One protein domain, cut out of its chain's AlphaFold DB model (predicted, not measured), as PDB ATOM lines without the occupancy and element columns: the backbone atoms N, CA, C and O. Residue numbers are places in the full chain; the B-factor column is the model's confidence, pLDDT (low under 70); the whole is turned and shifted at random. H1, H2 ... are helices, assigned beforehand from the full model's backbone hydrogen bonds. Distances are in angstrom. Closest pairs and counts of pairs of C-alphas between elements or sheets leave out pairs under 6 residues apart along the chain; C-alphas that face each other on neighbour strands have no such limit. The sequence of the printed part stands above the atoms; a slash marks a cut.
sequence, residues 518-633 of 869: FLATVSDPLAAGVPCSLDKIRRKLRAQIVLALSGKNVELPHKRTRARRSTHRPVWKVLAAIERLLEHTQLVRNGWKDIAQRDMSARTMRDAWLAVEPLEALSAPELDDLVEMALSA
ATOM      1  N   PHE A 518      -7.839  40.476 -20.521       95.94
ATOM      2  CA  PHE A 518      -9.195  41.006 -20.649       95.94
ATOM      3  C   PHE A 518      -9.970  40.289 -21.755       95.94
ATOM      4  O   PHE A 518     -10.937  39.585 -21.464       95.94
ATOM      5  N   LEU A 519      -9.533  40.409 -23.015       97.12
ATOM      6  CA  LEU A 519     -10.289  39.856 -24.143       97.12
ATOM      7  C   LEU A 519     -10.399  38.330 -24.055       97.12
ATOM      8  O   LEU A 519     -11.479  37.793 -24.291       97.12
ATOM      9  N   ALA A 520      -9.338  37.626 -23.655       96.19
ATOM     10  CA  ALA A 520      -9.382  36.170 -23.499       96.19
ATOM     11  C   ALA A 520     -10.337  35.708 -22.383       96.19
ATOM     12  O   ALA A 520     -10.831  34.578 -22.426       96.19
ATOM     13  N   THR A 521     -10.605  36.566 -21.391       94.75
ATOM     14  CA  THR A 521     -11.507  36.233 -20.285       94.75
ATOM     15  C   THR A 521     -12.968  36.455 -20.643       94.75
ATOM     16  O   THR A 521     -13.801  35.594 -20.357       94.75
ATOM     17  N   VAL A 522     -13.269  37.601 -21.260       94.94
ATOM     18  CA  VAL A 522     -14.646  38.095 -21.414       94.94
ATOM     19  C   VAL A 522     -15.298  37.708 -22.736       94.94
ATOM     20  O   VAL A 522     -16.521  37.701 -22.829       94.94
ATOM     21  N   SER A 523     -14.503  37.419 -23.769       94.62
ATOM     22  CA  SER A 523     -15.012  37.179 -25.120       94.62
ATOM     23  C   SER A 523     -14.992  35.689 -25.449       94.62
ATOM     24  O   SER A 523     -13.925  35.081 -25.491       94.62
ATOM     25  N   ASP A 524     -16.163  35.100 -25.694       94.12
ATOM     26  CA  ASP A 524     -16.305  33.696 -26.083       94.12
ATOM     27  C   ASP A 524     -17.184  33.557 -27.339       94.12
ATOM     28  O   ASP A 524     -18.393  33.816 -27.272       94.12
ATOM     29  N   PRO A 525     -16.604  33.146 -28.485       93.12
ATOM     30  CA  PRO A 525     -17.352  32.976 -29.726       93.12
ATOM     31  C   PRO A 525     -18.334  31.795 -29.692       93.12
ATOM     32  O   PRO A 525     -19.314  31.819 -30.439       93.12
ATOM     33  N   LEU A 526     -18.124  30.788 -28.831       91.25
ATOM     34  CA  LEU A 526     -19.000  29.611 -28.740       91.25
ATOM     35  C   LEU A 526     -20.395  29.967 -28.214       91.25
ATOM     36  O   LEU A 526     -21.393  29.430 -28.698       91.25
ATOM     37  N   ALA A 527     -20.488  30.969 -27.334       89.88
ATOM     38  CA  ALA A 527     -21.745  31.511 -26.818       89.88
ATOM     39  C   ALA A 527     -22.705  32.069 -27.897       89.88
ATOM     40  O   ALA A 527     -23.841  32.440 -27.585       89.88
ATOM     41  N   ALA A 528     -22.276  32.175 -29.160       87.75
ATOM     42  CA  ALA A 528     -23.147  32.504 -30.287       87.75
ATOM     43  C   ALA A 528     -24.003  31.311 -30.771       87.75
ATOM     44  O   ALA A 528     -24.913  31.512 -31.584       87.75
ATOM     45  N   GLY A 529     -23.743  30.094 -30.277       83.62
ATOM     46  CA  GLY A 529     -24.371  28.853 -30.735       83.62
ATOM     47  C   GLY A 529     -23.848  28.468 -32.116       83.62
ATOM     48  O   GLY A 529     -24.521  28.707 -33.119       83.62
ATOM     49  N   VAL A 530     -22.614  27.965 -32.152       82.88
ATOM     50  CA  VAL A 530     -21.901  27.547 -33.371       82.88
ATOM     51  C   VAL A 530     -22.361  26.148 -33.846       82.88
ATOM     52  O   VAL A 530     -22.907  25.409 -33.038       82.88
ATOM     53  N   PRO A 531     -22.190  25.770 -35.130       85.50
ATOM     54  CA  PRO A 531     -21.716  26.608 -36.222       85.50
ATOM     55  C   PRO A 531     -22.725  27.713 -36.558       85.50
ATOM     56  O   PRO A 531     -23.930  27.477 -36.621       85.50
ATOM     57  N   CYS A 532     -22.247  28.940 -36.769       88.94
ATOM     58  CA  CYS A 532     -23.107  30.060 -37.164       88.94
ATOM     59  C   CYS A 532     -22.353  31.109 -37.996       88.94
ATOM     60  O   CYS A 532     -21.159  30.974 -38.260       88.94
ATOM     61  N   SER A 533     -23.055  32.155 -38.445       93.81
ATOM     62  CA  SER A 533     -22.434  33.221 -39.234       93.81
ATOM     63  C   SER A 533     -21.493  34.087 -38.392       93.81
ATOM     64  O   SER A 533     -21.769  34.391 -37.228       93.81
ATOM     65  N   LEU A 534     -20.416  34.568 -39.019       94.62
ATOM     66  CA  LEU A 534     -19.463  35.487 -38.388       94.62
ATOM     67  C   LEU A 534     -20.144  36.744 -37.825       94.62
ATOM     68  O   LEU A 534     -19.753  37.229 -36.770       94.62
ATOM     69  N   ASP A 535     -21.209  37.237 -38.458       95.31
ATOM     70  CA  ASP A 535     -21.941  38.416 -37.975       95.31
ATOM     71  C   ASP A 535     -22.735  38.139 -36.695       95.31
ATOM     72  O   ASP A 535     -22.915  39.024 -35.855       95.31
ATOM     73  N   LYS A 536     -23.218  36.906 -36.504       95.50
ATOM     74  CA  LYS A 536     -23.820  36.492 -35.230       95.50
ATOM     75  C   LYS A 536     -22.754  36.435 -34.134       95.50
ATOM     76  O   LYS A 536     -22.998  36.949 -33.043       95.50
ATOM     77  N   ILE A 537     -21.571  35.898 -34.448       95.44
ATOM     78  CA  ILE A 537     -20.428  35.851 -33.526       95.44
ATOM     79  C   ILE A 537     -20.002  37.268 -33.135       95.44
ATOM     80  O   ILE A 537     -20.007  37.586 -31.951       95.44
ATOM     81  N   ARG A 538     -19.748  38.163 -34.100       96.94
ATOM     82  CA  ARG A 538     -19.394  39.571 -33.839       96.94
ATOM     83  C   ARG A 538     -20.403  40.270 -32.937       96.94
ATOM     84  O   ARG A 538     -20.011  40.917 -31.970       96.94
ATOM     85  N   ARG A 539     -21.707  40.109 -33.202       96.31
ATOM     86  CA  ARG A 539     -22.767  40.677 -32.349       96.31
ATOM     87  C   ARG A 539     -22.703  40.140 -30.919       96.31
ATOM     88  O   ARG A 539     -22.880  40.917 -29.982       96.31
ATOM     89  N   LYS A 540     -22.437  38.842 -30.744       96.12
ATOM     90  CA  LYS A 540     -22.309  38.226 -29.418       96.12
ATOM     91  C   LYS A 540     -21.059  38.715 -28.680       96.12
ATOM     92  O   LYS A 540     -21.183  39.120 -27.527       96.12
ATOM     93  N   LEU A 541     -19.909  38.758 -29.353       96.38
ATOM     94  CA  LEU A 541     -18.660  39.284 -28.793       96.38
ATOM     95  C   LEU A 541     -18.805  40.762 -28.402       96.38
ATOM     96  O   LEU A 541     -18.401  41.155 -27.311       96.38
ATOM     97  N   ARG A 542     -19.463  41.572 -29.242       96.81
ATOM     98  CA  ARG A 542     -19.770  42.977 -28.936       96.81
ATOM     99  C   ARG A 542     -20.583  43.103 -27.651       96.81
ATOM    100  O   ARG A 542     -20.245  43.916 -26.797       96.81
ATOM    101  N   ALA A 543     -21.634  42.295 -27.497       95.50
ATOM    102  CA  ALA A 543     -22.461  42.300 -26.291       95.50
ATOM    103  C   ALA A 543     -21.670  41.884 -25.037       95.50
ATOM    104  O   ALA A 543     -21.829  42.509 -23.993       95.50
ATOM    105  N   GLN A 544     -20.793  40.881 -25.144       96.06
ATOM    106  CA  GLN A 544     -19.928  40.437 -24.045       96.06
ATOM    107  C   GLN A 544     -18.937  41.523 -23.601       96.06
ATOM    108  O   GLN A 544     -18.809  41.780 -22.407       96.06
ATOM    109  N   ILE A 545     -18.277  42.200 -24.549       95.56
ATOM    110  CA  ILE A 545     -17.328  43.284 -24.245       95.56
ATOM    111  C   ILE A 545     -18.053  44.466 -23.589       95.56
ATOM    112  O   ILE A 545     -17.589  44.983 -22.577       95.56
ATOM    113  N   VAL A 546     -19.213  44.867 -24.124       94.19
ATOM    114  CA  VAL A 546     -20.040  45.937 -23.539       94.19
ATOM    115  C   VAL A 546     -20.476  45.578 -22.121       94.19
ATOM    116  O   VAL A 546     -20.369  46.413 -21.226       94.19
ATOM    117  N   LEU A 547     -20.922  44.341 -21.892       93.62
ATOM    118  CA  LEU A 547     -21.325  43.873 -20.566       93.62
ATOM    119  C   LEU A 547     -20.153  43.897 -19.576       93.62
ATOM    120  O   LEU A 547     -20.321  44.370 -18.460       93.62
ATOM    121  N   ALA A 548     -18.964  43.452 -19.987       92.38
ATOM    122  CA  ALA A 548     -17.781  43.434 -19.126       92.38
ATOM    123  C   ALA A 548     -17.282  44.837 -18.731       92.38
ATOM    124  O   ALA A 548     -16.655  44.999 -17.684       92.38
ATOM    125  N   LEU A 549     -17.548  45.844 -19.567       90.81
ATOM    126  CA  LEU A 549     -17.232  47.245 -19.282       90.81
ATOM    127  C   LEU A 549     -18.388  47.986 -18.588       90.81
ATOM    128  O   LEU A 549     -18.183  49.076 -18.058       90.81
ATOM    129  N   SER A 550     -19.593  47.406 -18.561       86.75
ATOM    130  CA  SER A 550     -20.748  47.995 -17.878       86.75
ATOM    131  C   SER A 550     -20.506  47.998 -16.366       86.75
ATOM    132  O   SER A 550     -20.164  46.972 -15.784       86.75
ATOM    133  N   GLY A 551     -20.657  49.157 -15.722       77.81
ATOM    134  CA  GLY A 551     -20.350  49.326 -14.294       77.81
ATOM    135  C   GLY A 551     -18.876  49.619 -13.990       77.81
ATOM    136  O   GLY A 551     -18.500  49.718 -12.824       77.81
ATOM    137  N   LYS A 552     -18.033  49.789 -15.014       83.12
ATOM    138  CA  LYS A 552     -16.742  50.480 -14.893       83.12
ATOM    139  C   LYS A 552     -16.954  51.959 -15.230       83.12
ATOM    140  O   LYS A 552     -17.866  52.271 -15.989       83.12
ATOM    141  N   ASN A 553     -16.139  52.860 -14.673       80.94
ATOM    142  CA  ASN A 553     -16.199  54.312 -14.923       80.94
ATOM    143  C   ASN A 553     -15.760  54.662 -16.366       80.94
ATOM    144  O   ASN A 553     -14.771  55.361 -16.561       80.94
ATOM    145  N   VAL A 554     -16.459  54.126 -17.371       83.62
ATOM    146  CA  VAL A 554     -16.196  54.305 -18.802       83.62
ATOM    147  C   VAL A 554     -17.499  54.651 -19.506       83.62
ATOM    148  O   VAL A 554     -18.471  53.895 -19.443       83.62
ATOM    149  N   GLU A 555     -17.514  55.755 -20.243       83.88
ATOM    150  CA  GLU A 555     -18.644  56.097 -21.103       83.88
ATOM    151  C   GLU A 555     -18.700  55.155 -22.317       83.88
ATOM    152  O   GLU A 555     -17.800  55.135 -23.161       83.88
ATOM    153  N   LEU A 556     -19.767  54.355 -22.411       82.81
ATOM    154  CA  LEU A 556     -19.979  53.395 -23.497       82.81
ATOM    155  C   LEU A 556     -20.805  54.000 -24.643       82.81
ATOM    156  O   LEU A 556     -21.679  54.840 -24.410       82.81
ATOM    157  N   PRO A 557     -20.598  53.548 -25.895       77.38
ATOM    158  CA  PRO A 557     -21.281  54.131 -27.041       77.38
ATOM    159  C   PRO A 557     -22.792  53.857 -26.979       77.38
ATOM    160  O   PRO A 557     -23.236  52.708 -27.055       77.38
ATOM    161  N   HIS A 558     -23.596  54.920 -26.876       64.75
ATOM    162  CA  HIS A 558     -25.058  54.840 -26.868       64.75
ATOM    163  C   HIS A 558     -25.621  54.880 -28.299       64.75
ATOM    164  O   HIS A 558     -25.154  55.647 -29.137       64.75
ATOM    165  N   LYS A 559     -26.670  54.097 -28.592       53.31
ATOM    166  CA  LYS A 559     -27.260  53.972 -29.948       53.31
ATOM    167  C   LYS A 559     -27.835  55.279 -30.537       53.31
ATOM    168  O   LYS A 559     -28.243  55.269 -31.693       53.31
ATOM    169  N   ARG A 560     -27.932  56.370 -29.764       40.88
ATOM    170  CA  ARG A 560     -28.708  57.578 -30.116       40.88
ATOM    171  C   ARG A 560     -27.941  58.905 -30.105       40.88
ATOM    172  O   ARG A 560     -28.518  59.912 -30.503       40.88
ATOM    173  N   THR A 561     -26.673  58.947 -29.705       44.25
ATOM    174  CA  THR A 561     -25.911  60.208 -29.669       44.25
ATOM    175  C   THR A 561     -25.163  60.421 -30.984       44.25
ATOM    176  O   THR A 561     -24.386  59.568 -31.413       44.25
ATOM    177  N   ARG A 562     -25.388  61.572 -31.637       41.28
ATOM    178  CA  ARG A 562     -24.588  62.030 -32.787       41.28
ATOM    179  C   ARG A 562     -23.125  62.022 -32.354       41.28
ATOM    180  O   ARG A 562     -22.808  62.624 -31.330       41.28
ATOM    181  N   ALA A 563     -22.268  61.323 -33.097       43.28
ATOM    182  CA  ALA A 563     -20.851  61.215 -32.783       43.28
ATOM    183  C   ALA A 563     -20.275  62.620 -32.538       43.28
ATOM    184  O   ALA A 563     -20.078  63.389 -33.479       43.28
ATOM    185  N   ARG A 564     -19.975  62.957 -31.270       45.78
ATOM    186  CA  ARG A 564     -18.886  63.902 -30.979       45.78
ATOM    187  C   ARG A 564     -17.742  63.439 -31.875       45.78
ATOM    188  O   ARG A 564     -17.558  62.228 -31.957       45.78
ATOM    189  N   ARG A 565     -17.046  64.339 -32.584       46.19
ATOM    190  CA  ARG A 565     -15.820  64.022 -33.348       46.19
ATOM    191  C   ARG A 565     -14.853  63.297 -32.400       46.19
ATOM    192  O   ARG A 565     -14.043  63.931 -31.738       46.19
ATOM    193  N   SER A 566     -15.032  61.994 -32.235       53.34
ATOM    194  CA  SER A 566     -14.392  61.208 -31.201       53.34
ATOM    195  C   SER A 566     -13.130  60.703 -31.844       53.34
ATOM    196  O   SER A 566     -13.182  60.003 -32.855       53.34
ATOM    197  N   THR A 567     -12.010  61.132 -31.292       66.00
ATOM    198  CA  THR A 567     -10.673  60.640 -31.584       66.00
ATOM    199  C   THR A 567     -10.688  59.111 -31.658       66.00
ATOM    200  O   THR A 567     -10.713  58.439 -30.635       66.00
ATOM    201  N   HIS A 568     -10.710  58.552 -32.874       84.12
ATOM    202  CA  HIS A 568     -10.546  57.117 -33.105       84.12
ATOM    203  C   HIS A 568      -9.103  56.768 -32.746       84.12
ATOM    204  O   HIS A 568      -8.172  57.055 -33.504       84.12
ATOM    205  N   ARG A 569      -8.892  56.266 -31.526       91.06
ATOM    206  CA  ARG A 569      -7.553  55.894 -31.068       91.06
ATOM    207  C   ARG A 569      -7.169  54.554 -31.692       91.06
ATOM    208  O   ARG A 569      -8.022  53.694 -31.886       91.06
ATOM    209  N   PRO A 570      -5.868  54.325 -31.941       92.69
ATOM    210  CA  PRO A 570      -5.388  53.009 -32.331       92.69
ATOM    211  C   PRO A 570      -5.831  51.939 -31.327       92.69
ATOM    212  O   PRO A 570      -5.654  52.123 -30.120       92.69
ATOM    213  N   VAL A 571      -6.319  50.800 -31.825       94.19
ATOM    214  CA  VAL A 571      -6.866  49.706 -30.999       94.19
ATOM    215  C   VAL A 571      -5.931  49.246 -29.875       94.19
ATOM    216  O   VAL A 571      -6.385  48.921 -28.782       94.19
ATOM    217  N   TRP A 572      -4.613  49.290 -30.092       95.38
ATOM    218  CA  TRP A 572      -3.627  48.935 -29.068       95.38
ATOM    219  C   TRP A 572      -3.670  49.871 -27.853       95.38
ATOM    220  O   TRP A 572      -3.503  49.405 -26.732       95.38
ATOM    221  N   LYS A 573      -3.919  51.176 -28.055       95.81
ATOM    222  CA  LYS A 573      -4.059  52.147 -26.956       95.81
ATOM    223  C   LYS A 573      -5.343  51.893 -26.190       95.81
ATOM    224  O   LYS A 573      -5.330  51.922 -24.970       95.81
ATOM    225  N   VAL A 574      -6.436  51.631 -26.907       95.19
ATOM    226  CA  VAL A 574      -7.738  51.338 -26.297       95.19
ATOM    227  C   VAL A 574      -7.641  50.081 -25.431       95.19
ATOM    228  O   VAL A 574      -8.047  50.100 -24.275       95.19
ATOM    229  N   LEU A 575      -7.039  49.010 -25.957       96.31
ATOM    230  CA  LEU A 575      -6.864  47.762 -25.219       96.31
ATOM    231  C   LEU A 575      -5.936  47.928 -24.003       96.31
ATOM    232  O   LEU A 575      -6.279  47.465 -22.919       96.31
ATOM    233  N   ALA A 576      -4.818  48.646 -24.154       96.88
ATOM    234  CA  ALA A 576      -3.914  48.957 -23.047       96.88
ATOM    235  C   ALA A 576      -4.601  49.772 -21.937       96.88
ATOM    236  O   ALA A 576      -4.460  49.452 -20.757       96.88
ATOM    237  N   ALA A 577      -5.396  50.778 -22.311       95.38
ATOM    238  CA  ALA A 577      -6.159  51.609 -21.384       95.38
ATOM    239  C   ALA A 577      -7.209  50.797 -20.602       95.38
ATOM    240  O   ALA A 577      -7.397  51.017 -19.405       95.38
ATOM    241  N   ILE A 578      -7.864  49.823 -21.250       95.00
ATOM    242  CA  ILE A 578      -8.809  48.906 -20.587       95.00
ATOM    243  C   ILE A 578      -8.077  47.978 -19.614       95.00
ATOM    244  O   ILE A 578      -8.519  47.789 -18.485       95.00
ATOM    245  N   GLU A 579      -6.944  47.405 -20.009       95.06
ATOM    246  CA  GLU A 579      -6.162  46.545 -19.113       95.06
ATOM    247  C   GLU A 579      -5.591  47.310 -17.917       95.06
ATOM    248  O   GLU A 579      -5.485  46.751 -16.823       95.06
ATOM    249  N   ARG A 580      -5.265  48.593 -18.095       94.50
ATOM    250  CA  ARG A 580      -4.893  49.495 -17.003       94.50
ATOM    251  C   ARG A 580      -6.069  49.735 -16.055       94.50
ATOM    252  O   ARG A 580      -5.894  49.576 -14.851       94.50
ATOM    253  N   LEU A 581      -7.247  50.050 -16.599       93.38
ATOM    254  CA  LEU A 581      -8.495  50.245 -15.852       93.38
ATOM    255  C   LEU A 581      -8.901  49.004 -15.037       93.38
ATOM    256  O   LEU A 581      -9.460  49.134 -13.954       93.38
ATOM    257  N   LEU A 582      -8.625  47.805 -15.552       92.19
ATOM    258  CA  LEU A 582      -8.921  46.527 -14.898       92.19
ATOM    259  C   LEU A 582      -7.763  45.995 -14.038       92.19
ATOM    260  O   LEU A 582      -7.756  44.822 -13.679       92.19
ATOM    261  N   GLU A 583      -6.762  46.827 -13.735       92.75
ATOM    262  CA  GLU A 583      -5.612  46.482 -12.884       92.75
ATOM    263  C   GLU A 583      -4.751  45.303 -13.392       92.75
ATOM    264  O   GLU A 583      -3.894  44.771 -12.684       92.75
ATOM    265  N   HIS A 584      -4.843  44.948 -14.676       93.69
ATOM    266  CA  HIS A 584      -4.041  43.879 -15.291       93.69
ATOM    267  C   HIS A 584      -2.571  44.269 -15.533       93.69
ATOM    268  O   HIS A 584      -1.795  43.491 -16.091       93.69
ATOM    269  N   THR A 585      -2.142  45.457 -15.093       92.25
ATOM    270  CA  THR A 585      -0.786  45.997 -15.316       92.25
ATOM    271  C   THR A 585       0.303  45.019 -14.860       92.25
ATOM    272  O   THR A 585       1.297  44.815 -15.562       92.25
ATOM    273  N   GLN A 586       0.127  44.390 -13.691       93.38
ATOM    274  CA  GLN A 586       1.120  43.461 -13.152       93.38
ATOM    275  C   GLN A 586       1.172  42.148 -13.943       93.38
ATOM    276  O   GLN A 586       2.261  41.613 -14.163       93.38
ATOM    277  N   LEU A 587       0.023  41.663 -14.427       93.69
ATOM    278  CA  LEU A 587      -0.044  40.501 -15.314       93.69
ATOM    279  C   LEU A 587       0.715  40.789 -16.609       93.69
ATOM    280  O   LEU A 587       1.645  40.056 -16.934       93.69
ATOM    281  N   VAL A 588       0.420  41.902 -17.288       94.31
ATOM    282  CA  VAL A 588       1.106  42.298 -18.530       94.31
ATOM    283  C   VAL A 588       2.618  42.426 -18.318       94.31
ATOM    284  O   VAL A 588       3.408  41.897 -19.106       94.31
ATOM    285  N   ARG A 589       3.043  43.073 -17.223       94.94
ATOM    286  CA  ARG A 589       4.462  43.221 -16.865       94.94
ATOM    287  C   ARG A 589       5.150  41.865 -16.692       94.94
ATOM    288  O   ARG A 589       6.241  41.671 -17.232       94.94
ATOM    289  N   ASN A 590       4.520  40.946 -15.961       93.94
ATOM    290  CA  ASN A 590       5.051  39.608 -15.710       93.94
ATOM    291  C   ASN A 590       5.071  38.754 -16.985       93.94
ATOM    292  O   ASN A 590       6.105  38.169 -17.297       93.94
ATOM    293  N   GLY A 591       3.984  38.745 -17.761       94.12
ATOM    294  CA  GLY A 591       3.859  37.964 -18.996       94.12
ATOM    295  C   GLY A 591       4.941  38.288 -20.029       94.12
ATOM    296  O   GLY A 591       5.483  37.398 -20.676       94.12
ATOM    297  N   TRP A 592       5.344  39.555 -20.123       96.12
ATOM    298  CA  TRP A 592       6.385  39.993 -21.058       96.12
ATOM    299  C   TRP A 592       7.797  40.033 -20.469       96.12
ATOM    300  O   TRP A 592       8.731  40.422 -21.173       96.12
ATOM    301  N   LYS A 593       7.988  39.651 -19.199       94.00
ATOM    302  CA  LYS A 593       9.268  39.782 -18.480       94.00
ATOM    303  C   LYS A 593      10.427  39.115 -19.226       94.00
ATOM    304  O   LYS A 593      11.410  39.788 -19.532       94.00
ATOM    305  N   ASP A 594      10.291  37.835 -19.559       92.94
ATOM    306  CA  ASP A 594      11.373  37.036 -20.152       92.94
ATOM    307  C   ASP A 594      11.723  37.483 -21.577       92.94
ATOM    308  O   ASP A 594      12.885  37.460 -21.986       92.94
ATOM    309  N   ILE A 595      10.719  37.915 -22.343       92.81
ATOM    310  CA  ILE A 595      10.906  38.388 -23.719       92.81
ATOM    311  C   ILE A 595      11.565  39.764 -23.717       92.81
ATOM    312  O   ILE A 595      12.545  39.970 -24.427       92.81
ATOM    313  N   ALA A 596      11.088  40.686 -22.881       92.19
ATOM    314  CA  ALA A 596      11.642  42.032 -22.766       92.19
ATOM    315  C   ALA A 596      13.091  42.054 -22.241       92.19
ATOM    316  O   ALA A 596      13.806  43.028 -22.460       92.19
ATOM    317  N   GLN A 597      13.543  40.996 -21.557       91.88
ATOM    318  CA  GLN A 597      14.957  40.829 -21.195       91.88
ATOM    319  C   GLN A 597      15.850  40.494 -22.398       91.88
ATOM    320  O   GLN A 597      17.043  40.779 -22.366       91.88
ATOM    321  N   ARG A 598      15.293  39.870 -23.442       89.94
ATOM    322  CA  ARG A 598      16.039  39.372 -24.612       89.94
ATOM    323  C   ARG A 598      15.842  40.229 -25.864       89.94
ATOM    324  O   ARG A 598      16.675  40.177 -26.761       89.94
ATOM    325  N   ASP A 599      14.752  40.988 -25.933       89.00
ATOM    326  CA  ASP A 599      14.349  41.800 -27.082       89.00
ATOM    327  C   ASP A 599      14.045  43.240 -26.634       89.00
ATOM    328  O   ASP A 599      13.031  43.522 -25.987       89.00
ATOM    329  N   MET A 600      14.939  44.164 -27.003       89.81
ATOM    330  CA  MET A 600      14.822  45.587 -26.671       89.81
ATOM    331  C   MET A 600      13.588  46.244 -27.291       89.81
ATOM    332  O   MET A 600      12.990  47.120 -26.674       89.81
ATOM    333  N   SER A 601      13.174  45.816 -28.483       91.38
ATOM    334  CA  SER A 601      11.982  46.351 -29.142       91.38
ATOM    335  C   SER A 601      10.721  45.939 -28.388       91.38
ATOM    336  O   SER A 601       9.868  46.776 -28.090       91.38
ATOM    337  N   ALA A 602      10.637  44.663 -27.992       92.19
ATOM    338  CA  ALA A 602       9.544  44.160 -27.162       92.19
ATOM    339  C   ALA A 602       9.472  44.871 -25.803       92.19
ATOM    340  O   ALA A 602       8.377  45.182 -25.334       92.19
ATOM    341  N   ARG A 603      10.626  45.186 -25.197       93.75
ATOM    342  CA  ARG A 603      10.697  45.988 -23.969       93.75
ATOM    343  C   ARG A 603      10.088  47.375 -24.159       93.75
ATOM    344  O   ARG A 603       9.208  47.743 -23.388       93.75
ATOM    345  N   THR A 604      10.498  48.103 -25.198       95.00
ATOM    346  CA  THR A 604       9.967  49.442 -25.497       95.00
ATOM    347  C   THR A 604       8.459  49.418 -25.738       95.00
ATOM    348  O   THR A 604       7.741  50.260 -25.208       95.00
ATOM    349  N   MET A 605       7.955  48.437 -26.496       95.69
ATOM    350  CA  MET A 605       6.517  48.303 -26.760       95.69
ATOM    351  C   MET A 605       5.721  47.983 -25.491       95.69
ATOM    352  O   MET A 605       4.672  48.579 -25.259       95.69
ATOM    353  N   ARG A 606       6.235  47.088 -24.638       95.69
ATOM    354  CA  ARG A 606       5.630  46.785 -23.336       95.69
ATOM    355  C   ARG A 606       5.596  48.023 -22.442       95.69
ATOM    356  O   ARG A 606       4.570  48.296 -21.835       95.69
ATOM    357  N   ASP A 607       6.695  48.764 -22.346       95.75
ATOM    358  CA  ASP A 607       6.767  49.947 -21.483       95.75
ATOM    359  C   ASP A 607       5.809  51.043 -21.984       95.75
ATOM    360  O   ASP A 607       5.095  51.640 -21.182       95.75
ATOM    361  N   ALA A 608       5.686  51.212 -23.306       95.69
ATOM    362  CA  ALA A 608       4.679  52.081 -23.914       95.69
ATOM    363  C   ALA A 608       3.236  51.616 -23.644       95.69
ATOM    364  O   ALA A 608       2.370  52.457 -23.437       95.69
ATOM    365  N   TRP A 609       2.968  50.305 -23.621       96.56
ATOM    366  CA  TRP A 609       1.658  49.743 -23.254       96.56
ATOM    367  C   TRP A 609       1.296  50.045 -21.796       96.56
ATOM    368  O   TRP A 609       0.177  50.445 -21.503       96.56
ATOM    369  N   LEU A 610       2.256  49.889 -20.880       95.62
ATOM    370  CA  LEU A 610       2.058  50.103 -19.442       95.62
ATOM    371  C   LEU A 610       1.922  51.586 -19.057       95.62
ATOM    372  O   LEU A 610       1.438  51.872 -17.965       95.62
ATOM    373  N   ALA A 611       2.361  52.502 -19.923       95.94
ATOM    374  CA  ALA A 611       2.283  53.950 -19.727       95.94
ATOM    375  C   ALA A 611       0.982  54.577 -20.267       95.94
ATOM    376  O   ALA A 611       0.828  55.793 -20.212       95.94
ATOM    377  N   VAL A 612       0.071  53.783 -20.841       95.12
ATOM    378  CA  VAL A 612      -1.212  54.296 -21.335       95.12
ATOM    379  C   VAL A 612      -2.139  54.610 -20.161       95.12
ATOM    380  O   VAL A 612      -2.347  53.770 -19.285       95.12
ATOM    381  N   GLU A 613      -2.715  55.812 -20.176       91.31
ATOM    382  CA  GLU A 613      -3.694  56.245 -19.179       91.31
ATOM    383  C   GLU A 613      -5.009  55.442 -19.265       91.31
ATOM    384  O   GLU A 613      -5.376  54.980 -20.354       91.31
ATOM    385  N   PRO A 614      -5.732  55.258 -18.143       86.75
ATOM    386  CA  PRO A 614      -7.016  54.560 -18.118       86.75
ATOM    387  C   PRO A 614      -8.044  55.135 -19.101       86.75
ATOM    388  O   PRO A 614      -8.054  56.323 -19.419       86.75
ATOM    389  N   LEU A 615      -8.936  54.271 -19.584       88.00
ATOM    390  CA  LEU A 615      -9.950  54.654 -20.562       88.00
ATOM    391  C   LEU A 615     -11.111  55.408 -19.894       88.00
ATOM    392  O   LEU A 615     -11.767  54.844 -19.029       88.00
ATOM    393  N   GLU A 616     -11.417  56.626 -20.350       85.44
ATOM    394  CA  GLU A 616     -12.574  57.411 -19.865       85.44
ATOM    395  C   GLU A 616     -13.852  57.184 -20.693       85.44
ATOM    396  O   GLU A 616     -14.957  57.122 -20.164       85.44
ATOM    397  N   ALA A 617     -13.710  57.034 -22.012       87.25
ATOM    398  CA  ALA A 617     -14.820  56.851 -22.945       87.25
ATOM    399  C   ALA A 617     -14.417  55.924 -24.095       87.25
ATOM    400  O   ALA A 617     -13.251  55.917 -24.502       87.25
ATOM    401  N   LEU A 618     -15.376  55.182 -24.652       88.44
ATOM    402  CA  LEU A 618     -15.197  54.272 -25.785       88.44
ATOM    403  C   LEU A 618     -16.136  54.653 -26.938       88.44
ATOM    404  O   LEU A 618     -17.355  54.701 -26.780       88.44
ATOM    405  N   SER A 619     -15.584  54.884 -28.127       88.81
ATOM    406  CA  SER A 619     -16.385  55.152 -29.328       88.81
ATOM    407  C   SER A 619     -16.869  53.863 -30.008       88.81
ATOM    408  O   SER A 619     -16.342  52.773 -29.785       88.81
ATOM    409  N   ALA A 620     -17.885  53.971 -30.874       87.88
ATOM    410  CA  ALA A 620     -18.405  52.813 -31.606       87.88
ATOM    411  C   ALA A 620     -17.368  52.143 -32.539       87.88
ATOM    412  O   ALA A 620     -17.301  50.914 -32.487       87.88
ATOM    413  N   PRO A 621     -16.538  52.883 -33.312       90.38
ATOM    414  CA  PRO A 621     -15.478  52.282 -34.128       90.38
ATOM    415  C   PRO A 621     -14.392  51.587 -33.299       90.38
ATOM    416  O   PRO A 621     -13.952  50.503 -33.657       90.38
ATOM    417  N   GLU A 622     -13.997  52.158 -32.154       93.19
ATOM    418  CA  GLU A 622     -13.026  51.515 -31.251       93.19
ATOM    419  C   GLU A 622     -13.573  50.206 -30.672       93.19
ATOM    420  O   GLU A 622     -12.833  49.238 -30.509       93.19
ATOM    421  N   LEU A 623     -14.876  50.153 -30.377       93.62
ATOM    422  CA  LEU A 623     -15.533  48.918 -29.958       93.62
ATOM    423  C   LEU A 623     -15.553  47.872 -31.083       93.62
ATOM    424  O   LEU A 623     -15.356  46.693 -30.801       93.62
ATOM    425  N   ASP A 624     -15.762  48.275 -32.338       94.19
ATOM    426  CA  ASP A 624     -15.675  47.355 -33.478       94.19
ATOM    427  C   ASP A 624     -14.249  46.816 -33.664       94.19
ATOM    428  O   ASP A 624     -14.072  45.608 -33.826       94.19
ATOM    429  N   ASP A 625     -13.224  47.660 -33.510       95.06
ATOM    430  CA  ASP A 625     -11.826  47.217 -33.531       95.06
ATOM    431  C   ASP A 625     -11.521  46.212 -32.403       95.06
ATOM    432  O   ASP A 625     -10.830  45.213 -32.620       95.06
ATOM    433  N   LEU A 626     -12.059  46.427 -31.193       96.75
ATOM    434  CA  LEU A 626     -11.930  45.475 -30.080       96.75
ATOM    435  C   LEU A 626     -12.627  44.141 -30.371       96.75
ATOM    436  O   LEU A 626     -12.110  43.091 -29.986       96.75
ATOM    437  N   VAL A 627     -13.778  44.159 -31.048       97.56
ATOM    438  CA  VAL A 627     -14.482  42.939 -31.471       97.56
ATOM    439  C   VAL A 627     -13.653  42.167 -32.497       97.56
ATOM    440  O   VAL A 627     -13.518  40.949 -32.369       97.56
ATOM    441  N   GLU A 628     -13.043  42.846 -33.471       97.00
ATOM    442  CA  GLU A 628     -12.153  42.194 -34.437       97.00
ATOM    443  C   GLU A 628     -10.897  41.624 -33.756       97.00
ATOM    444  O   GLU A 628     -10.516  40.481 -34.031       97.00
ATOM    445  N   MET A 629     -10.305  42.344 -32.796       97.56
ATOM    446  CA  MET A 629      -9.218  41.820 -31.958       97.56
ATOM    447  C   MET A 629      -9.648  40.577 -31.173       97.56
ATOM    448  O   MET A 629      -8.946  39.566 -31.189       97.56
ATOM    449  N   ALA A 630     -10.817  40.607 -30.534       97.75
ATOM    450  CA  ALA A 630     -11.354  39.478 -29.780       97.75
ATOM    451  C   ALA A 630     -11.583  38.235 -30.655       97.75
ATOM    452  O   ALA A 630     -11.357  37.107 -30.205       97.75
ATOM    453  N   LEU A 631     -12.021  38.441 -31.899       97.31
ATOM    454  CA  LEU A 631     -12.327  37.382 -32.857       97.31
ATOM    455  C   LEU A 631     -11.087  36.807 -33.549       97.31
ATOM    456  O   LEU A 631     -11.125  35.663 -33.996       97.31
ATOM    457  N   SER A 632     -10.014  37.588 -33.703       97.00
ATOM    458  CA  SER A 632      -8.972  37.230 -34.675       97.00
ATOM    459  C   SER A 632      -7.536  37.620 -34.324       97.00
ATOM    460  O   SER A 632      -6.632  37.302 -35.094       97.00
ATOM    461  N   ALA A 633      -7.274  38.251 -33.176       97.94
ATOM    462  CA  ALA A 633      -5.904  38.504 -32.730       97.94
ATOM    463  C   ALA A 633      -5.237  37.201 -32.237       97.94
ATOM    464  O   ALA A 633      -5.730  36.606 -31.274       97.94
TER     465      ALA A 633
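AT A GLANCE: This is residues 518 to 633 of the 869 residues of the protein "Helicase" of Cupriavidus taiwanensis (UniProt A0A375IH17). This is a two-lobed group of helices joined through H3: the short H1 and the crossed H2 and H7 make one lobe, while H4, H5 and H6 make the other. H3 lies between the lobes, in contact with H7 on one hand and H6 on the other, and a long loop, residues 550 to 570, leads to it from H2. The printed part has 116 residues with seven named helices, H1 to H7 in order along the chain, and no named strand; the class is all helix. The whole is compact, with a radius of gyration of the C-alphas of 15.4 A and spans of 44 by 37 by 23 A.

IN THESE COORDINATES: H1 holds residues 518 to 522 and begins with C-alpha 518 at (-9.195, 41.006, -20.649). H2, residues 534 to 549, is the longest helix at 22.5 A. H3 holds residues 571 to 581 and measures 15.2 A; its C-alpha 571 is at (-6.866, 49.706, -30.999). H4 holds residues 585 to 591, H5 residues 593 to 598, and H6 residues 600 to 610, 15.3 A long. H7, residues 620 to 632, is 18.5 A long and ends with C-alpha 632 at (-8.972, 37.230, -34.675).

HOW THE PARTS SIT: H1 touches residues 544 to 548 alone of H2; their closest C-alphas, of Val 522 and Gln 544, are 6.3 A apart. H2, with residues 538 to 545 alone, touches H7 at a steep tilt of 67 degrees, opposite ways, closest at the C-alphas of Arg 542 and Val 627, 5.9 A. H7, with residues 622 to 626 alone, touches H3, about perpendicular at 88 degrees, closest at the C-alphas of Val 571 and Asp 625, 6.1 A. H3 touches H6 at a steep tilt of 58 degrees, the same way, closest at the C-alphas of Ala 576 and Trp 609, 5.6 A. H4 touches H6 at a shallow tilt of 25 degrees, opposite ways, closest at the C-alphas of Thr 585 and Leu 610, 6.5 A. H5 and H6 touch only at the corner, closest at the C-alphas of Ala 596 and Arg 603, 4.2 A. H2 is apart from H3, H4, H5 and H6. Each O i to N i+4 pair is within hydrogen-bond range in H1, H2, H3, H4, H6 and H7, and 1 of 2 in H5.

THE WHOLE: The C-alphas of Arg 560 and Arg 598, the two farthest apart, are 48.6 A apart. The printed part has no cut. The links H1 to H2 and H2 to H3 are long. Mean pLDDT of the printed part is 88.9, and residues 558 to 567 are under 70.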